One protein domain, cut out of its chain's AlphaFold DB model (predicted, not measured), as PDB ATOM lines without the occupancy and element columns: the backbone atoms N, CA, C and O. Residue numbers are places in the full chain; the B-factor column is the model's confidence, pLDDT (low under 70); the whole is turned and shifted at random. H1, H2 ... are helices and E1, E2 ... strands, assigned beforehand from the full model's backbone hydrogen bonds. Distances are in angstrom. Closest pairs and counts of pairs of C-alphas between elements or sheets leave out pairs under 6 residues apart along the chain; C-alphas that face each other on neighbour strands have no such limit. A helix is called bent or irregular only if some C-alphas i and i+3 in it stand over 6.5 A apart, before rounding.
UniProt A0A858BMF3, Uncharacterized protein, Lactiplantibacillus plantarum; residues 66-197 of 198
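This is residues 66 to 197 of the 198 residues of an uncharacterized protein of Lactiplantibacillus plantarum (UniProt A0A858BMF3). Two strongly twisted sheets sit partly face to face as a loose-edged sandwich with crossed strands, and one of them runs on into a long, bent hairpin, E1 and E2, whose turn near Asn 80 makes one end of the longest axis. H3 lies at an edge of the sandwich and grazes both sheets, while H1 and H2 lie toward the other end of that axis. The printed part has 132 residues, with three named helices and seven named strands in the order E1 E2 E3 H1 H2 E4 E5 H3 E6 E7, and its class is mixed, helices and strands. The sheets, E1 - E2 - E5 and E4 - E3 - E6 - E7, are both antiparallel. The whole is only just compact, close to loose, with a radius of gyration of the C-alphas of 16.5 A, and flat, spanning 54 by 45 by 22 A.

E1, residues 66 to 77, begins at C-alpha (186.934, 219.892, 159.707), is 30.1 A long and bends by 69 degrees at residue 73. E2, residues 83 to 97, is 30.9 A long and bends by 106 degrees at residue 87. E3, residues 103 to 112, is 26.7 A long and bends by 53 degrees at residue 109. H1, residues 116 to 119, and H2, residues 124 to 133, follow, then E4, residues 146 to 148, and E5, residues 157 to 160. H3, residues 161 to 174, is 19.4 A long. E6, residues 180 to 186, is 20.1 A long, and E7, residues 191 to 196, ends at C-alpha (201.076, 215.961, 155.102).

In the hairpin E1 and E2, N 70 and O 92 are 2.9 A apart, within hydrogen-bond range; E2 and E5 are antiparallel neighbours, with N 91 and O 159 within hydrogen-bond range at 2.8 A. E3 pairs with E4, N 105 and O 146 at 2.9 A, and with E6, N 108 and O 183 at 2.9 A. In the hairpin E6 and E7, N 182 and O 194 are 2.9 A apart. The sandwich's facing parts are 9.7 A centre to centre, with strands at 47 degrees. The closest C-alphas of E2 and H3 are Glu 90 and Ile 161, 5.1 A. H2 and H3 are irregular, with C-alphas 125 and 128 at 7.4 A and 167 and 170 at 7.5 A. O i to N i+4 pairs within range are 2 of 6 in H2, beside 4 of 7 for i+3, and 8 of 10 in H3; H1 is too short for such a pair.

The C-alphas farthest apart, of Asn 80 and Asp 125, are 54.2 A apart. The printed part has no cut, and the long link is H2 to E4. Mean pLDDT of the printed part is 73.8; residues 113 to 142, 170 to 179 and 197 are under 70.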
ATOM      1  N   GLU A  66     186.089 220.833 160.435       84.50
ATOM      2  CA  GLU A  66     186.934 219.892 159.707       84.50
ATOM      3  C   GLU A  66     187.964 220.642 158.867       84.50
ATOM      4  O   GLU A  66     187.684 221.693 158.294       84.50
ATOM      5  N   ILE A  67     189.176 220.093 158.804       86.44
ATOM      6  CA  ILE A  67     190.281 220.654 158.028       86.44
ATOM      7  C   ILE A  67     190.492 219.779 156.797       86.44
ATOM      8  O   ILE A  67     190.867 218.603 156.897       86.44
ATOM      9  N   ALA A  68     190.286 220.377 155.632       87.06
ATOM     10  CA  ALA A  68     190.585 219.780 154.348       87.06
ATOM     11  C   ALA A  68     191.908 220.329 153.807       87.06
ATOM     12  O   ALA A  68     192.290 221.473 154.062       87.06
ATOM     13  N   ALA A  69     192.617 219.478 153.073       88.56
ATOM     14  CA  ALA A  69     193.890 219.802 152.453       88.56
ATOM     15  C   ALA A  69     193.884 219.297 151.011       88.56
ATOM     16  O   ALA A  69     193.379 218.208 150.731       88.56
ATOM     17  N   GLY A  70     194.476 220.074 150.116       87.50
ATOM     18  CA  GLY A  70     194.693 219.712 148.725       87.50
ATOM     19  C   GLY A  70     195.968 220.353 148.201       87.50
ATOM     20  O   GLY A  70     196.567 221.198 148.859       87.50
ATOM     21  N   THR A  71     196.390 219.960 147.007       89.31
ATOM     22  CA  THR A  71     197.511 220.599 146.314       89.31
ATOM     23  C   THR A  71     197.018 221.226 145.022       89.31
ATOM     24  O   THR A  71     196.120 220.694 144.364       89.31
ATOM     25  N   ARG A  72     197.584 222.373 144.654       88.94
ATOM     26  CA  ARG A  72     197.365 222.981 143.339       88.94
ATOM     27  C   ARG A  72     198.657 223.596 142.826       88.94
ATOM     28  O   ARG A  72     199.569 223.868 143.599       88.94
ATOM     29  N   ASN A  73     198.727 223.809 141.522       89.25
ATOM     30  CA  ASN A  73     199.841 224.530 140.922       89.25
ATOM     31  C   ASN A  73     199.722 226.020 141.251       89.25
ATOM     32  O   ASN A  73     198.615 226.565 141.233       89.25
ATOM     33  N   ILE A  74     200.853 226.669 141.523       85.50
ATOM     34  CA  ILE A  74     200.915 228.115 141.729       85.50
ATOM     35  C   ILE A  74     200.505 228.791 140.420       85.50
ATOM     36  O   ILE A  74     201.013 228.463 139.347       85.50
ATOM     37  N   GLN A  75     199.562 229.724 140.506       84.00
ATOM     38  CA  GLN A  75     199.080 230.485 139.359       84.00
ATOM     39  C   GLN A  75     199.444 231.954 139.538       84.00
ATOM     40  O   GLN A  75     199.203 232.529 140.597       84.00
ATOM     41  N   SER A  76     199.990 232.566 138.491       80.00
ATOM     42  CA  SER A  76     200.196 234.008 138.416       80.00
ATOM     43  C   SER A  76     199.202 234.598 137.431       80.00
ATOM     44  O   SER A  76     199.018 234.082 136.328       80.00
ATOM     45  N   LYS A  77     198.529 235.677 137.834       80.38
ATOM     46  CA  LYS A  77     197.664 236.441 136.940       80.38
ATOM     47  C   LYS A  77     198.407 237.696 136.512       80.38
ATOM     48  O   LYS A  77     198.631 238.600 137.315       80.38
ATOM     49  N   GLU A  78     198.782 237.750 135.245       81.38
ATOM     50  CA  GLU A  78     199.391 238.932 134.652       81.38
ATOM     51  C   GLU A  78     198.366 240.072 134.510       81.38
ATOM     52  O   GLU A  78     197.149 239.861 134.485       81.38
ATOM     53  N   LYS A  79     198.851 241.318 134.403       78.81
ATOM     54  CA  LYS A  79     198.001 242.527 134.313       78.81
ATOM     55  C   LYS A  79     197.055 242.525 133.102       78.81
ATOM     56  O   LYS A  79     196.028 243.192 133.129       78.81
ATOM     57  N   ASN A  80     197.398 241.773 132.061       82.38
ATOM     58  CA  ASN A  80     196.604 241.541 130.848       82.38
ATOM     59  C   ASN A  80     195.479 240.496 131.047       82.38
ATOM     60  O   ASN A  80     194.739 240.212 130.111       82.38
ATOM     61  N   GLY A  81     195.342 239.919 132.246       78.12
ATOM     62  CA  GLY A  81     194.347 238.895 132.560       78.12
ATOM     63  C   GLY A  81     194.768 237.469 132.201       78.12
ATOM     64  O   GLY A  81     194.003 236.546 132.486       78.12
ATOM     65  N   VAL A  82     195.961 237.271 131.630       83.19
ATOM     66  CA  VAL A  82     196.509 235.944 131.332       83.19
ATOM     67  C   VAL A  82     196.878 235.250 132.640       83.19
ATOM     68  O   VAL A  82     197.563 235.818 133.491       83.19
ATOM     69  N   ILE A  83     196.402 234.016 132.806       81.50
ATOM     70  CA  ILE A  83     196.746 233.157 133.940       81.50
ATOM     71  C   ILE A  83     197.844 232.207 133.477       81.50
ATOM     72  O   ILE A  83     197.611 231.363 132.611       81.50
ATOM     73  N   THR A  84     199.035 232.337 134.051       79.00
ATOM     74  CA  THR A  84     200.154 231.422 133.825       79.00
ATOM     75  C   THR A  84     200.262 230.461 135.006       79.00
ATOM     76  O   THR A  84     200.261 230.862 136.170       79.00
ATOM     77  N   GLY A  85     200.287 229.160 134.714       77.06
ATOM     78  CA  GLY A  85     200.492 228.116 135.715       77.06
ATOM     79  C   GLY A  85     201.972 227.769 135.828       77.06
ATOM     80  O   GLY A  85     202.603 227.454 134.821       77.06
ATOM     81  N   SER A  86     202.515 227.806 137.041       80.00
ATOM     82  CA  SER A  86     203.842 227.272 137.343       80.00
ATOM     83  C   SER A  86     203.787 225.747 137.495       80.00
ATOM     84  O   SER A  86     202.746 225.180 137.832       80.00
ATOM     85  N   ALA A  87     204.915 225.069 137.272       82.31
ATOM     86  CA  ALA A  87     205.087 223.671 137.674       82.31
ATOM     87  C   ALA A  87     205.226 223.525 139.202       82.31
ATOM     88  O   ALA A  87     205.093 222.425 139.742       82.31
ATOM     89  N   GLU A  88     205.491 224.632 139.899       85.44
ATOM     90  CA  GLU A  88     205.555 224.672 141.353       85.44
ATOM     91  C   GLU A  88     204.176 224.445 141.971       85.44
ATOM     92  O   GLU A  88     203.164 224.995 141.530       85.44
ATOM     93  N   LYS A  89     204.152 223.627 143.022       89.12
ATOM     94  CA  LYS A  89     202.944 223.262 143.752       89.12
ATOM     95  C   LYS A  89     202.870 224.003 145.079       89.12
ATOM     96  O   LYS A  89     203.865 224.167 145.784       89.12
ATOM     97  N   GLU A  90     201.655 224.364 145.447       90.00
ATOM     98  CA  GLU A  90     201.307 224.854 146.770       90.00
ATOM     99  C   GLU A  90     200.307 223.918 147.444       90.00
ATOM    100  O   GLU A  90     199.452 223.288 146.808       90.00
ATOM    101  N   LEU A  91     200.447 223.821 148.759       89.56
ATOM    102  CA  LEU A  91     199.539 223.124 149.641       89.56
ATOM    103  C   LEU A  91     198.456 224.100 150.083       89.56
ATOM    104  O   LEU A  91     198.754 225.174 150.601       89.56
ATOM    105  N   VAL A  92     197.204 223.724 149.875       90.81
ATOM    106  CA  VAL A  92     196.045 224.554 150.177       90.81
ATOM    107  C   VAL A  92     195.229 223.888 151.263       90.81
ATOM    108  O   VAL A  92     194.844 222.727 151.134       90.81
ATOM    109  N   PHE A  93     194.928 224.647 152.305       90.25
ATOM    110  CA  PHE A  93     194.020 224.249 153.364       90.25
ATOM    111  C   PHE A  93     192.774 225.110 153.346       90.25
ATOM    112  O   PHE A  93     192.844 226.324 153.156       90.25
ATOM    113  N   TRP A  94     191.643 224.481 153.619       90.94
ATOM    114  CA  TRP A  94     190.405 225.172 153.929       90.94
ATOM    115  C   TRP A  94     189.699 224.432 155.050       90.94
ATOM    116  O   TRP A  94     189.841 223.219 155.223       90.94
ATOM    117  N   ILE A  95     188.968 225.194 155.847       89.38
ATOM    118  CA  ILE A  95     188.285 224.691 157.026       89.38
ATOM    119  C   ILE A  95     186.798 224.809 156.777       89.38
ATOM    120  O   ILE A  95     186.317 225.840 156.314       89.38
ATOM    121  N   THR A  96     186.076 223.738 157.059       90.44
ATOM    122  CA  THR A  96     184.628 223.672 156.906       90.44
ATOM    123  C   THR A  96     183.984 223.608 158.279       90.44
ATOM    124  O   THR A  96     184.446 222.864 159.144       90.44
ATOM    125  N   ASN A  97     182.913 224.373 158.478       90.12
ATOM    126  CA  ASN A  97     182.040 224.248 159.638       90.12
ATOM    127  C   ASN A  97     180.687 223.725 159.169       90.12
ATOM    128  O   ASN A  97     179.891 224.509 158.664       90.12
ATOM    129  N   ASP A  98     180.415 222.432 159.314       87.31
ATOM    130  CA  ASP A  98     179.091 221.840 159.044       87.31
ATOM    131  C   ASP A  98     178.221 221.758 160.321       87.31
ATOM    132  O   ASP A  98     177.124 221.197 160.321       87.31
ATOM    133  N   GLY A  99     178.714 222.331 161.425       85.88
ATOM    134  CA  GLY A  99     177.991 222.455 162.682       85.88
ATOM    135  C   GLY A  99     176.931 223.557 162.667       85.88
ATOM    136  O   GLY A  99     176.801 224.337 161.725       85.88
ATOM    137  N   ASN A 100     176.188 223.648 163.773       84.81
ATOM    138  CA  ASN A 100     175.106 224.625 163.948       84.81
ATOM    139  C   ASN A 100     175.546 225.899 164.684       84.81
ATOM    140  O   ASN A 100     174.785 226.863 164.752       84.81
ATOM    141  N   ALA A 101     176.767 225.910 165.222       87.62
ATOM    142  CA  ALA A 101     177.334 227.039 165.945       87.62
ATOM    143  C   ALA A 101     178.581 227.585 165.251       87.62
ATOM    144  O   ALA A 101     179.315 226.859 164.577       87.62
ATOM    145  N   THR A 102     178.822 228.878 165.436       88.50
ATOM    146  CA  THR A 102     180.048 229.534 164.988       88.50
ATOM    147  C   THR A 102     181.252 228.928 165.708       88.50
ATOM    148  O   THR A 102     181.230 228.773 166.927       88.50
ATOM    149  N   GLY A 103     182.300 228.604 164.955       86.81
ATOM    150  CA  GLY A 103     183.589 228.175 165.495       86.81
ATOM    151  C   GLY A 103     184.661 229.231 165.248       86.81
ATOM    152  O   GLY A 103     184.540 230.031 164.325       86.81
ATOM    153  N   SER A 104     185.724 229.214 166.044       87.31
ATOM    154  CA  SER A 104     186.913 230.043 165.819       87.31
ATOM    155  C   SER A 104     188.136 229.148 165.773       87.31
ATOM    156  O   SER A 104     188.299 228.289 166.642       87.31
ATOM    157  N   PHE A 105     188.980 229.344 164.767       86.75
ATOM    158  CA  PHE A 105     190.146 228.509 164.512       86.75
ATOM    159  C   PHE A 105     191.345 229.357 164.092       86.75
ATOM    160  O   PHE A 105     191.192 230.440 163.536       86.75
ATOM    161  N   LYS A 106     192.548 228.852 164.331       86.12
ATOM    162  CA  LYS A 106     193.803 229.526 164.015       86.12
ATOM    163  C   LYS A 106     194.819 228.528 163.499       86.12
ATOM    164  O   LYS A 106     194.947 227.437 164.050       86.12
ATOM    165  N   PHE A 107     195.540 228.900 162.449       86.19
ATOM    166  CA  PHE A 107     196.704 228.142 162.007       86.19
ATOM    167  C   PHE A 107     197.894 228.467 162.913       86.19
ATOM    168  O   PHE A 107     198.215 229.637 163.112       86.19
ATOM    169  N   VAL A 108     198.513 227.427 163.471       81.50
ATOM    170  CA  VAL A 108     199.634 227.554 164.414       81.50
ATOM    171  C   VAL A 108     200.971 227.387 163.698       81.50
ATOM    172  O   VAL A 108     201.929 228.074 164.029       81.50
ATOM    173  N   GLY A 109     201.054 226.486 162.716       78.81
ATOM    174  CA  GLY A 109     202.292 226.239 161.982       78.81
ATOM    175  C   GLY A 109     202.443 224.797 161.513       78.81
ATOM    176  O   GLY A 109     201.492 224.013 161.531       78.81
ATOM    177  N   PHE A 110     203.664 224.456 161.108       80.31
ATOM    178  CA  PHE A 110     204.064 223.099 160.749       80.31
ATOM    179  C   PHE A 110     204.994 222.530 161.825       80.31
ATOM    180  O   PHE A 110     205.835 223.248 162.363       80.31
ATOM    181  N   VAL A 111     204.848 221.245 162.135       76.06
ATOM    182  CA  VAL A 111     205.664 220.537 163.130       76.06
ATOM    183  C   VAL A 111     206.151 219.200 162.578       76.06
ATOM    184  O   VAL A 111     205.462 218.562 161.782       76.06
ATOM    185  N   LEU A 112     207.331 218.771 163.021       72.50
ATOM    186  CA  LEU A 112     207.888 217.459 162.697       72.50
ATOM    187  C   LEU A 112     207.374 216.394 163.657       72.50
ATOM    188  O   LEU A 112     207.262 216.613 164.863       72.50
ATOM    189  N   ASN A 113     207.081 215.222 163.105       67.62
ATOM    190  CA  ASN A 113     206.304 214.204 163.787       67.62
ATOM    191  C   ASN A 113     207.086 213.240 164.696       67.62
ATOM    192  O   ASN A 113     206.602 212.154 165.011       67.62
ATOM    193  N   GLU A 114     208.282 213.599 165.162       52.44
ATOM    194  CA  GLU A 114     209.084 212.694 166.003       52.44
ATOM    195  C   GLU A 114     208.431 212.334 167.355       52.44
ATOM    196  O   GLU A 114     208.885 211.424 168.048       52.44
ATOM    197  N   LYS A 115     207.349 213.014 167.760       48.56
ATOM    198  CA  LYS A 115     206.728 212.869 169.091       48.56
ATOM    199  C   LYS A 115     205.235 212.497 169.075       48.56
ATOM    200  O   LYS A 115     204.554 212.695 170.085       48.56
ATOM    201  N   ASP A 116     204.709 211.903 168.001       46.62
ATOM    202  CA  ASP A 116     203.253 211.680 167.852       46.62
ATOM    203  C   ASP A 116     202.612 210.676 168.828       46.62
ATOM    204  O   ASP A 116     201.387 210.611 168.939       46.62
ATOM    205  N   LYS A 117     203.395 209.925 169.616       43.31
ATOM    206  CA  LYS A 117     202.810 209.136 170.716       43.31
ATOM    207  C   LYS A 117     202.260 210.001 171.853       43.31
ATOM    208  O   LYS A 117     201.381 209.542 172.566       43.31
ATOM    209  N   LYS A 118     202.732 211.241 172.031       46.03
ATOM    210  CA  LYS A 118     202.280 212.115 173.132       46.03
ATOM    211  C   LYS A 118     201.164 213.087 172.740       46.03
ATOM    212  O   LYS A 118     200.487 213.594 173.628       46.03
ATOM    213  N   PHE A 119     200.951 213.330 171.445       43.81
ATOM    214  CA  PHE A 119     199.995 214.335 170.959       43.81
ATOM    215  C   PHE A 119     198.557 213.805 170.834       43.81
ATOM    216  O   PHE A 119     197.594 214.564 170.941       43.81
ATOM    217  N   ARG A 120     198.402 212.486 170.641       44.28
ATOM    218  CA  ARG A 120     197.098 211.811 170.524       44.28
ATOM    219  C   ARG A 120     196.414 211.494 171.860       44.28
ATOM    220  O   ARG A 120     195.209 211.268 171.851       44.28
ATOM    221  N   GLU A 121     197.149 211.490 172.974       40.50
ATOM    222  CA  GLU A 121     196.662 210.976 174.268       40.50
ATOM    223  C   GLU A 121     196.628 212.009 175.411       40.50
ATOM    224  O   GLU A 121     196.180 211.672 176.504       40.50
ATOM    225  N   SER A 122     197.067 213.261 175.215       39.34
ATOM    226  CA  SER A 122     197.099 214.229 176.321       39.34
ATOM    227  C   SER A 122     195.774 214.979 176.493       39.34
ATOM    228  O   SER A 122     195.336 215.767 175.648       39.34
ATOM    229  N   ASP A 123     195.144 214.700 177.632       41.62
ATOM    230  CA  ASP A 123     193.990 215.403 178.176       41.62
ATOM    231  C   ASP A 123     194.213 216.923 178.225       41.62
ATOM    232  O   ASP A 123     195.334 217.426 178.370       41.62
ATOM    233  N   THR A 124     193.102 217.644 178.101       46.59
ATOM    234  CA  THR A 124     192.982 219.077 177.782       46.59
ATOM    235  C   THR A 124     193.855 220.022 178.633       46.59
ATOM    236  O   THR A 124     194.252 221.073 178.135       46.59
ATOM    237  N   ASP A 125     194.242 219.633 179.851       43.12
ATOM    238  CA  ASP A 125     195.011 220.465 180.793       43.12
ATOM    239  C   ASP A 125     196.523 220.559 180.512       43.12
ATOM    240  O   ASP A 125     197.168 221.521 180.930       43.12
ATOM    241  N   ASN A 126     197.124 219.614 179.777       44.34
ATOM    242  CA  ASN A 126     198.579 219.616 179.527       44.34
ATOM    243  C   ASN A 126     198.996 220.277 178.197       44.34
ATOM    244  O   ASN A 126     200.186 220.338 177.877       44.34
ATOM    245  N   ARG A 127     198.039 220.801 177.422       47.41
ATOM    246  CA  ARG A 127     198.262 221.275 176.043       47.41
ATOM    247  C   ARG A 127     199.064 222.569 175.941       47.41
ATOM    248  O   ARG A 127     199.944 222.667 175.090       47.41
ATOM    249  N   LEU A 128     198.837 223.520 176.847       42.62
ATOM    250  CA  LEU A 128     199.598 224.776 176.887       42.62
ATOM    251  C   LEU A 128     201.063 224.554 177.289       42.62
ATOM    252  O   LEU A 128     201.948 225.206 176.747       42.62
ATOM    253  N   LYS A 129     201.343 223.595 178.184       40.12
ATOM    254  CA  LYS A 129     202.721 223.245 178.570       40.12
ATOM    255  C   LYS A 129     203.462 222.484 177.468       40.12
ATOM    256  O   LYS A 129     204.652 222.704 177.286       40.12
ATOM    257  N   GLN A 130     202.770 221.642 176.701       43.53
ATOM    258  CA  GLN A 130     203.381 220.921 175.577       43.53
ATOM    259  C   GLN A 130     203.650 221.812 174.356       43.53
ATOM    260  O   GLN A 130     204.605 221.544 173.630       43.53
ATOM    261  N   MET A 131     202.889 222.897 174.152       41.59
ATOM    262  CA  MET A 131     203.217 223.911 173.136       41.59
ATOM    263  C   MET A 131     204.525 224.662 173.433       41.59
ATOM    264  O   MET A 131     205.149 225.147 172.502       41.59
ATOM    265  N   VAL A 132     204.962 224.732 174.697       41.78
ATOM    266  CA  VAL A 132     206.254 225.340 175.077       41.78
ATOM    267  C   VAL A 132     207.434 224.381 174.837       41.78
ATOM    268  O   VAL A 132     208.560 224.831 174.657       41.78
ATOM    269  N   GLU A 133     207.201 223.063 174.794       39.50
ATOM    270  CA  GLU A 133     208.245 222.050 174.527       39.50
ATOM    271  C   GLU A 133     208.367 221.634 173.054       39.50
ATOM    272  O   GLU A 133     209.359 221.016 172.654       39.50
ATOM    273  N   LEU A 134     207.350 221.914 172.245       46.47
ATOM    274  CA  LEU A 134     207.420 221.794 170.799       46.47
ATOM    275  C   LEU A 134     207.858 223.148 170.284       46.47
ATOM    276  O   LEU A 134     207.009 224.013 170.176       46.47
ATOM    277  N   ASP A 135     209.148 223.320 170.000       48.00
ATOM    278  CA  ASP A 135     209.663 224.446 169.217       48.00
ATOM    279  C   ASP A 135     209.068 224.319 167.806       48.00
ATOM    280  O   ASP A 135     209.591 223.552 166.982       48.00
ATOM    281  N   PRO A 136     207.897 224.927 167.522       53.31
ATOM    282  CA  PRO A 136     207.337 224.820 166.199       53.31
ATOM    283  C   PRO A 136     208.277 225.679 165.370       53.31
ATOM    284  O   PRO A 136     208.382 226.879 165.614       53.31
ATOM    285  N   LYS A 137     208.982 225.105 164.396       55.00
ATOM    286  CA  LYS A 137     209.625 225.936 163.377       55.00
ATOM    287  C   LYS A 137     208.485 226.659 162.649       55.00
ATOM    288  O   LYS A 137     207.901 226.125 161.709       55.00
ATOM    289  N   MET A 138     208.093 227.816 163.190       52.38
ATOM    290  CA  MET A 138     206.913 228.587 162.822       52.38
ATOM    291  C   MET A 138     207.174 229.122 161.427       52.38
ATOM    292  O   MET A 138     207.861 230.119 161.236       52.38
ATOM    293  N   LEU A 139     206.703 228.373 160.439       51.91
ATOM    294  CA  LEU A 139     207.044 228.621 159.046       51.91
ATOM    295  C   LEU A 139     206.379 229.892 158.519       51.91
ATOM    296  O   LEU A 139     206.866 230.484 157.567       51.91
ATOM    297  N   PHE A 140     205.292 230.331 159.143       53.28
ATOM    298  CA  PHE A 140     204.575 231.534 158.762       53.28
ATOM    299  C   PHE A 140     203.954 232.139 160.013       53.28
ATOM    300  O   PHE A 140     203.533 231.392 160.896       53.28
ATOM    301  N   GLU A 141     203.944 233.468 160.073       54.12
ATOM    302  CA  GLU A 141     203.399 234.284 161.156       54.12
ATOM    303  C   GLU A 141     202.170 233.647 161.807       54.12
ATOM    304  O   GLU A 141     201.247 233.184 161.128       54.12
ATOM    305  N   GLU A 142     202.182 233.630 163.138       58.50
ATOM    306  CA  GLU A 142     201.048 233.239 163.954       58.50
ATOM    307  C   GLU A 142     199.800 233.998 163.468       58.50
ATOM    308  O   GLU A 142     199.668 235.205 163.663       58.50
ATOM    309  N   ARG A 143     198.885 233.298 162.784       70.56
ATOM    310  CA  ARG A 143     197.720 233.953 162.174       70.56
ATOM    311  C   ARG A 143     196.693 234.320 163.234       70.56
ATOM    312  O   ARG A 143     196.600 233.681 164.278       70.56
ATOM    313  N   GLU A 144     195.891 235.340 162.975       81.94
ATOM    314  CA  GLU A 144     194.760 235.648 163.847       81.94
ATOM    315  C   GLU A 144     193.707 234.532 163.803       81.94
ATOM    316  O   GLU A 144     193.661 233.707 162.883       81.94
ATOM    317  N   PHE A 145     192.859 234.491 164.830       85.00
ATOM    318  CA  PHE A 145     191.712 233.595 164.827       85.00
ATOM    319  C   PHE A 145     190.741 233.989 163.717       85.00
ATOM    320  O   PHE A 145     190.268 235.120 163.655       85.00
ATOM    321  N   ILE A 146     190.391 233.018 162.884       88.56
ATOM    322  CA  ILE A 146     189.355 233.143 161.872       88.56
ATOM    323  C   ILE A 146     188.063 232.586 162.463       88.56
ATOM    324  O   ILE A 146     188.012 231.462 162.969       88.56
ATOM    325  N   THR A 147     187.003 233.383 162.394       90.06
ATOM    326  CA  THR A 147     185.661 232.981 162.809       90.06
ATOM    327  C   THR A 147     184.905 232.377 161.629       90.06
ATOM    328  O   THR A 147     184.744 233.018 160.591       90.06
ATOM    329  N   LEU A 148     184.397 231.157 161.800       90.12
ATOM    330  CA  LEU A 148     183.658 230.410 160.788       90.12
ATOM    331  C   LEU A 148     182.199 230.242 161.187       90.12
ATOM    332  O   LEU A 148     181.878 229.585 162.183       90.12
ATOM    333  N   LYS A 149     181.298 230.807 160.384       91.19
ATOM    334  CA  LYS A 149     179.854 230.675 160.595       91.19
ATOM    335  C   LYS A 149     179.382 229.234 160.314       91.19
ATOM    336  O   LYS A 149     180.059 228.508 159.584       91.19
ATOM    337  N   PRO A 150     178.229 228.816 160.859       89.56
ATOM    338  CA  PRO A 150     177.601 227.540 160.517       89.56
ATOM    339  C   PRO A 150     177.439 227.353 159.006       89.56
ATOM    340  O   PRO A 150     177.044 228.291 158.314       89.56
ATOM    341  N   ASN A 151     177.689 226.142 158.513       88.81
ATOM    342  CA  ASN A 151     177.587 225.747 157.103       88.81
ATOM    343  C   ASN A 151     178.436 226.600 156.143       88.81
ATOM    344  O   ASN A 151     178.028 226.857 155.010       88.81
ATOM    345  N   THR A 152     179.610 227.060 156.589       90.19
ATOM    346  CA  THR A 152     180.526 227.856 155.756       90.19
ATOM    347  C   THR A 152     181.903 227.221 155.624       90.19
ATOM    348  O   THR A 152     182.300 226.357 156.411       90.19
ATOM    349  N   VAL A 153     182.623 227.659 154.591       90.81
ATOM    350  CA  VAL A 153     184.002 227.271 154.298       90.81
ATOM    351  C   VAL A 153     184.886 228.501 154.448       90.81
ATOM    352  O   VAL A 153     184.484 229.602 154.068       90.81
ATOM    353  N   SER A 154     186.063 228.326 155.039       90.88
ATOM    354  CA  SER A 154     187.030 229.401 155.196       90.88
ATOM    355  C   SER A 154     187.629 229.811 153.860       90.88
ATOM    356  O   SER A 154     187.596 229.069 152.877       90.88
ATOM    357  N   GLU A 155     188.288 230.963 153.855       89.62
ATOM    358  CA  GLU A 155     189.226 231.277 152.788       89.62
ATOM    359  C   GLU A 155     190.357 230.241 152.728       89.62
ATOM    360  O   GLU A 155     190.713 229.602 153.728       89.62
ATOM    361  N   ASN A 156     190.906 230.078 151.527       89.56
ATOM    362  CA  ASN A 156     191.998 229.156 151.264       89.56
ATOM    363  C   ASN A 156     193.301 229.697 151.856       89.56
ATOM    364  O   ASN A 156     193.744 230.796 151.523       89.56
ATOM    365  N   MET A 157     193.960 228.881 152.669       87.94
ATOM    366  CA  MET A 157     195.315 229.127 153.146       87.94
ATOM    367  C   MET A 157     196.283 228.337 152.274       87.94
ATOM    368  O   MET A 157     196.305 227.110 152.340       87.94
ATOM    369  N   ALA A 158     197.049 229.035 151.439       88.69
ATOM    370  CA  ALA A 158     198.015 228.425 150.533       88.69
ATOM    371  C   ALA A 158     199.449 228.616 151.041       88.69
ATOM    372  O   ALA A 158     199.823 229.711 151.465       88.69
ATOM    373  N   PHE A 159     200.239 227.547 150.976       87.31
ATOM    374  CA  PHE A 159     201.642 227.521 151.369       87.31
ATOM    375  C   PHE A 159     202.468 226.846 150.266       87.31
ATOM    376  O   PHE A 159     202.187 225.694 149.925       87.31
ATOM    377  N   PRO A 160     203.488 227.515 149.700       87.75
ATOM    378  CA  PRO A 160     204.367 226.899 148.710       87.75
ATOM    379  C   PRO A 160     205.058 225.663 149.290       87.75
ATOM    380  O   PRO A 160     205.668 225.737 150.359       87.75
ATOM    381  N   ILE A 161     204.991 224.525 148.589       86.75
ATOM    382  CA  ILE A 161     205.606 223.278 149.076       86.75
ATOM    383  C   ILE A 161     207.126 223.444 149.183       86.75
ATOM    384  O   ILE A 161     207.718 222.989 150.155       86.75
ATOM    385  N   SER A 162     207.740 224.171 148.246       84.38
ATOM    386  CA  SER A 162     209.174 224.485 148.256       84.38
ATOM    387  C   SER A 162     209.623 225.177 149.546       84.38
ATOM    388  O   SER A 162     210.645 224.796 150.114       84.38
ATOM    389  N   ALA A 163     208.839 226.135 150.047       83.31
ATOM    390  CA  ALA A 163     209.131 226.836 151.295       83.31
ATOM    391  C   ALA A 163     209.059 225.894 152.507       83.31
ATOM    392  O   ALA A 163     209.924 225.941 153.381       83.31
ATOM    393  N   ILE A 164     208.061 225.002 152.535       81.00
ATOM    394  CA  ILE A 164     207.921 223.993 153.594       81.00
ATOM    395  C   ILE A 164     209.122 223.036 153.565       81.00
ATOM    396  O   ILE A 164     209.778 222.840 154.587       81.00
ATOM    397  N   SER A 165     209.446 222.482 152.395       79.69
ATOM    398  CA  SER A 165     210.555 221.540 152.226       79.69
ATOM    399  C   SER A 165     211.899 222.155 152.612       79.69
ATOM    400  O   SER A 165     212.650 221.532 153.355       79.69
ATOM    401  N   GLN A 166     212.189 223.390 152.192       80.69
ATOM    402  CA  GLN A 166     213.462 224.055 152.487       80.69
ATOM    403  C   GLN A 166     213.703 224.234 153.993       80.69
ATOM    404  O   GLN A 166     214.826 224.048 154.465       80.69
ATOM    405  N   GLN A 167     212.662 224.572 154.756       76.75
ATOM    406  CA  GLN A 167     212.779 224.797 156.197       76.75
ATOM    407  C   GLN A 167     213.072 223.505 156.967       76.75
ATOM    408  O   GLN A 167     213.851 223.509 157.923       76.75
ATOM    409  N   PHE A 168     212.446 222.404 156.550       75.81
ATOM    410  CA  PHE A 168     212.608 221.096 157.179       75.81
ATOM    411  C   PHE A 168     213.713 220.255 156.535       75.81
ATOM    412  O   PHE A 168     213.991 219.166 157.018       75.81
ATOM    413  N   GLN A 169     214.391 220.763 155.501       75.25
ATOM    414  CA  GLN A 169     215.397 220.030 154.730       75.25
ATOM    415  C   GLN A 169     216.478 219.410 155.626       75.25
ATOM    416  O   GLN A 169     216.757 218.224 155.523       75.25
ATOM    417  N   LYS A 170     217.029 220.184 156.572       68.06
ATOM    418  CA  LYS A 170     218.065 219.697 157.504       68.06
ATOM    419  C   LYS A 170     217.571 218.581 158.427       68.06
ATOM    420  O   LYS A 170     218.352 217.717 158.823       68.06
ATOM    421  N   ASP A 171     216.296 218.614 158.789       68.94
ATOM    422  CA  ASP A 171     215.705 217.637 159.699       68.94
ATOM    423  C   ASP A 171     215.302 216.366 158.928       68.94
ATOM    424  O   ASP A 171     215.590 215.260 159.370       68.94
ATOM    425  N   ILE A 172     214.763 216.519 157.711       67.62
ATOM    426  CA  ILE A 172     214.473 215.422 156.774       67.62
ATOM    427  C   ILE A 172     215.760 214.684 156.371       67.62
ATOM    428  O   ILE A 172     215.788 213.457 156.344       67.62
ATOM    429  N   ASP A 173     216.844 215.411 156.090       66.06
ATOM    430  CA  ASP A 173     218.119 214.813 155.677       66.06
ATOM    431  C   ASP A 173     218.808 214.048 156.825       66.06
ATOM    432  O   ASP A 173     219.591 213.128 156.583       66.06
ATOM    433  N   SER A 174     218.521 214.411 158.081       63.59
ATOM    434  CA  SER A 174     219.099 213.772 159.272       63.59
ATOM    435  C   SER A 174     218.251 212.627 159.833       63.59
ATOM    436  O   SER A 174     218.782 211.771 160.545       63.59
ATOM    437  N   GLN A 175     216.965 212.555 159.485       60.47
ATOM    438  CA  GLN A 175     216.029 211.555 159.994       60.47
ATOM    439  C   GLN A 175     215.234 210.922 158.849       60.47
ATOM    440  O   GLN A 175     214.432 211.562 158.177       60.47
ATOM    441  N   LYS A 176     215.426 209.612 158.658       54.53
ATOM    442  CA  LYS A 176     214.883 208.841 157.525       54.53
ATOM    443  C   LYS A 176     213.351 208.842 157.388       54.53
ATOM    444  O   LYS A 176     212.870 208.445 156.334       54.53
ATOM    445  N   GLU A 177     212.593 209.256 158.407       55.31
ATOM    446  CA  GLU A 177     211.123 209.200 158.412       55.31
ATOM    447  C   GLU A 177     210.489 210.395 159.153       55.31
ATOM    448  O   GLU A 177     209.682 210.242 160.069       55.31
ATOM    449  N   CYS A 178     210.846 211.622 158.773       59.66
ATOM    450  CA  CYS A 178     210.138 212.808 159.254       59.66
ATOM    451  C   CYS A 178     208.804 212.997 158.521       59.66
ATOM    452  O   CYS A 178     208.775 213.340 157.340       59.66
ATOM    453  N   LEU A 179     207.687 212.856 159.236       69.38
ATOM    454  CA  LEU A 179     206.389 213.337 158.757       69.38
ATOM    455  C   LEU A 179     206.215 214.802 159.168       69.38
ATOM    456  O   LEU A 179     206.548 215.182 160.292       69.38
ATOM    457  N   ILE A 180     205.683 215.626 158.268       76.50
ATOM    458  CA  ILE A 180     205.337 217.017 158.569       76.50
ATOM    459  C   ILE A 180     203.839 217.064 158.853       76.50
ATOM    460  O   ILE A 180     203.025 216.619 158.044       76.50
ATOM    461  N   ASN A 181     203.475 217.635 159.993       80.06
ATOM    462  CA  ASN A 181     202.096 217.876 160.379       80.06
ATOM    463  C   ASN A 181     201.809 219.373 160.314       80.06
ATOM    464  O   ASN A 181     202.567 220.184 160.838       80.06
ATOM    465  N   ALA A 182     200.689 219.742 159.708       83.19
ATOM    466  CA  ALA A 182     200.117 221.068 159.879       83.19
ATOM    467  C   ALA A 182     199.269 221.096 161.162       83.19
ATOM    468  O   ALA A 182     198.576 220.120 161.465       83.19
ATOM    469  N   CYS A 183     199.340 222.195 161.914       82.44
ATOM    470  CA  CYS A 183     198.710 222.357 163.222       82.44
ATOM    471  C   CYS A 183     197.742 223.541 163.243       82.44
ATOM    472  O   CYS A 183     198.068 224.648 162.811       82.44
ATOM    473  N   TRP A 184     196.573 223.317 163.839       82.94
ATOM    474  CA  TRP A 184     195.549 224.329 164.078       82.94
ATOM    475  C   TRP A 184     195.082 224.291 165.521       82.94
ATOM    476  O   TRP A 184     195.144 223.249 166.164       82.94
ATOM    477  N   MET A 185     194.562 225.408 166.008       82.75
ATOM    478  CA  MET A 185     194.033 225.554 167.358       82.75
ATOM    479  C   MET A 185     192.657 226.220 167.312       82.75
ATOM    480  O   MET A 185     192.466 227.177 166.562       82.75
ATOM    481  N   ASP A 186     191.698 225.726 168.092       81.88
ATOM    482  CA  ASP A 186     190.422 226.419 168.303       81.88
ATOM    483  C   ASP A 186     190.491 227.442 169.448       81.88
ATOM    484  O   ASP A 186     191.476 227.522 170.180       81.88
ATOM    485  N   ALA A 187     189.444 228.255 169.607       79.81
ATOM    486  CA  ALA A 187     189.389 229.280 170.657       79.81
ATOM    487  C   ALA A 187     189.438 228.726 172.095       79.81
ATOM    488  O   ALA A 187     189.662 229.490 173.029       79.81
ATOM    489  N   VAL A 188     189.237 227.418 172.282       78.19
ATOM    490  CA  VAL A 188     189.324 226.737 173.584       78.19
ATOM    491  C   VAL A 188     190.723 226.129 173.789       78.19
ATOM    492  O   VAL A 188     190.998 225.512 174.814       78.19
ATOM    493  N   GLY A 189     191.639 226.307 172.833       71.19
ATOM    494  CA  GLY A 189     193.002 225.787 172.898       71.19
ATOM    495  C   GLY A 189     193.120 224.322 172.480       71.19
ATOM    496  O   GLY A 189     194.162 223.695 172.695       71.19
ATOM    497  N   LYS A 190     192.078 223.730 171.883       74.50
ATOM    498  CA  LYS A 190     192.169 222.370 171.358       74.50
ATOM    499  C   LYS A 190     192.887 222.373 170.016       74.50
ATOM    500  O   LYS A 190     192.544 223.117 169.103       74.50
ATOM    501  N   ILE A 191     193.892 221.502 169.927       76.12
ATOM    502  CA  ILE A 191     194.774 221.390 168.771       76.12
ATOM    503  C   ILE A 191     194.278 220.287 167.838       76.12
ATOM    504  O   ILE A 191     193.883 219.203 168.284       76.12
ATOM    505  N   TYR A 192     194.331 220.581 166.546       77.25
ATOM    506  CA  TYR A 192     194.028 219.692 165.437       77.25
ATOM    507  C   TYR A 192     195.283 219.563 164.583       77.25
ATOM    508  O   TYR A 192     195.947 220.562 164.305       77.25
ATOM    509  N   THR A 193     195.609 218.346 164.159       77.88
ATOM    510  CA  THR A 193     196.771 218.082 163.310       77.88
ATOM    511  C   THR A 193     196.349 217.382 162.028       77.88
ATOM    512  O   THR A 193     195.436 216.551 162.015       77.88
ATOM    513  N   LYS A 194     197.009 217.729 160.924       77.81
ATOM    514  CA  LYS A 194     196.853 217.060 159.634       77.81
ATOM    515  C   LYS A 194     198.227 216.665 159.134       77.81
ATOM    516  O   LYS A 194     199.044 217.532 158.825       77.81
ATOM    517  N   GLN A 195     198.446 215.360 159.040       79.50
ATOM    518  CA  GLN A 195     199.646 214.821 158.426       79.50
ATOM    519  C   GLN A 195     199.664 215.144 156.938       79.50
ATOM    520  O   GLN A 195     198.663 214.968 156.234       79.50
ATOM    521  N   LEU A 196     200.813 215.629 156.486       76.44
ATOM    522  CA  LEU A 196     201.076 215.961 155.102       76.44
ATOM    523  C   LEU A 196     201.830 214.804 154.465       76.44
ATOM    524  O   LEU A 196     202.866 214.374 154.968       76.44
ATOM    525  N   ASN A 197     201.291 214.315 153.356       67.25
ATOM    526  CA  ASN A 197     201.959 213.350 152.499       67.25
ATOM    527  C   ASN A 197     202.324 214.105 151.221       67.25
ATOM    528  O   ASN A 197     201.422 214.549 150.503       67.25
TER     529      ASN A 197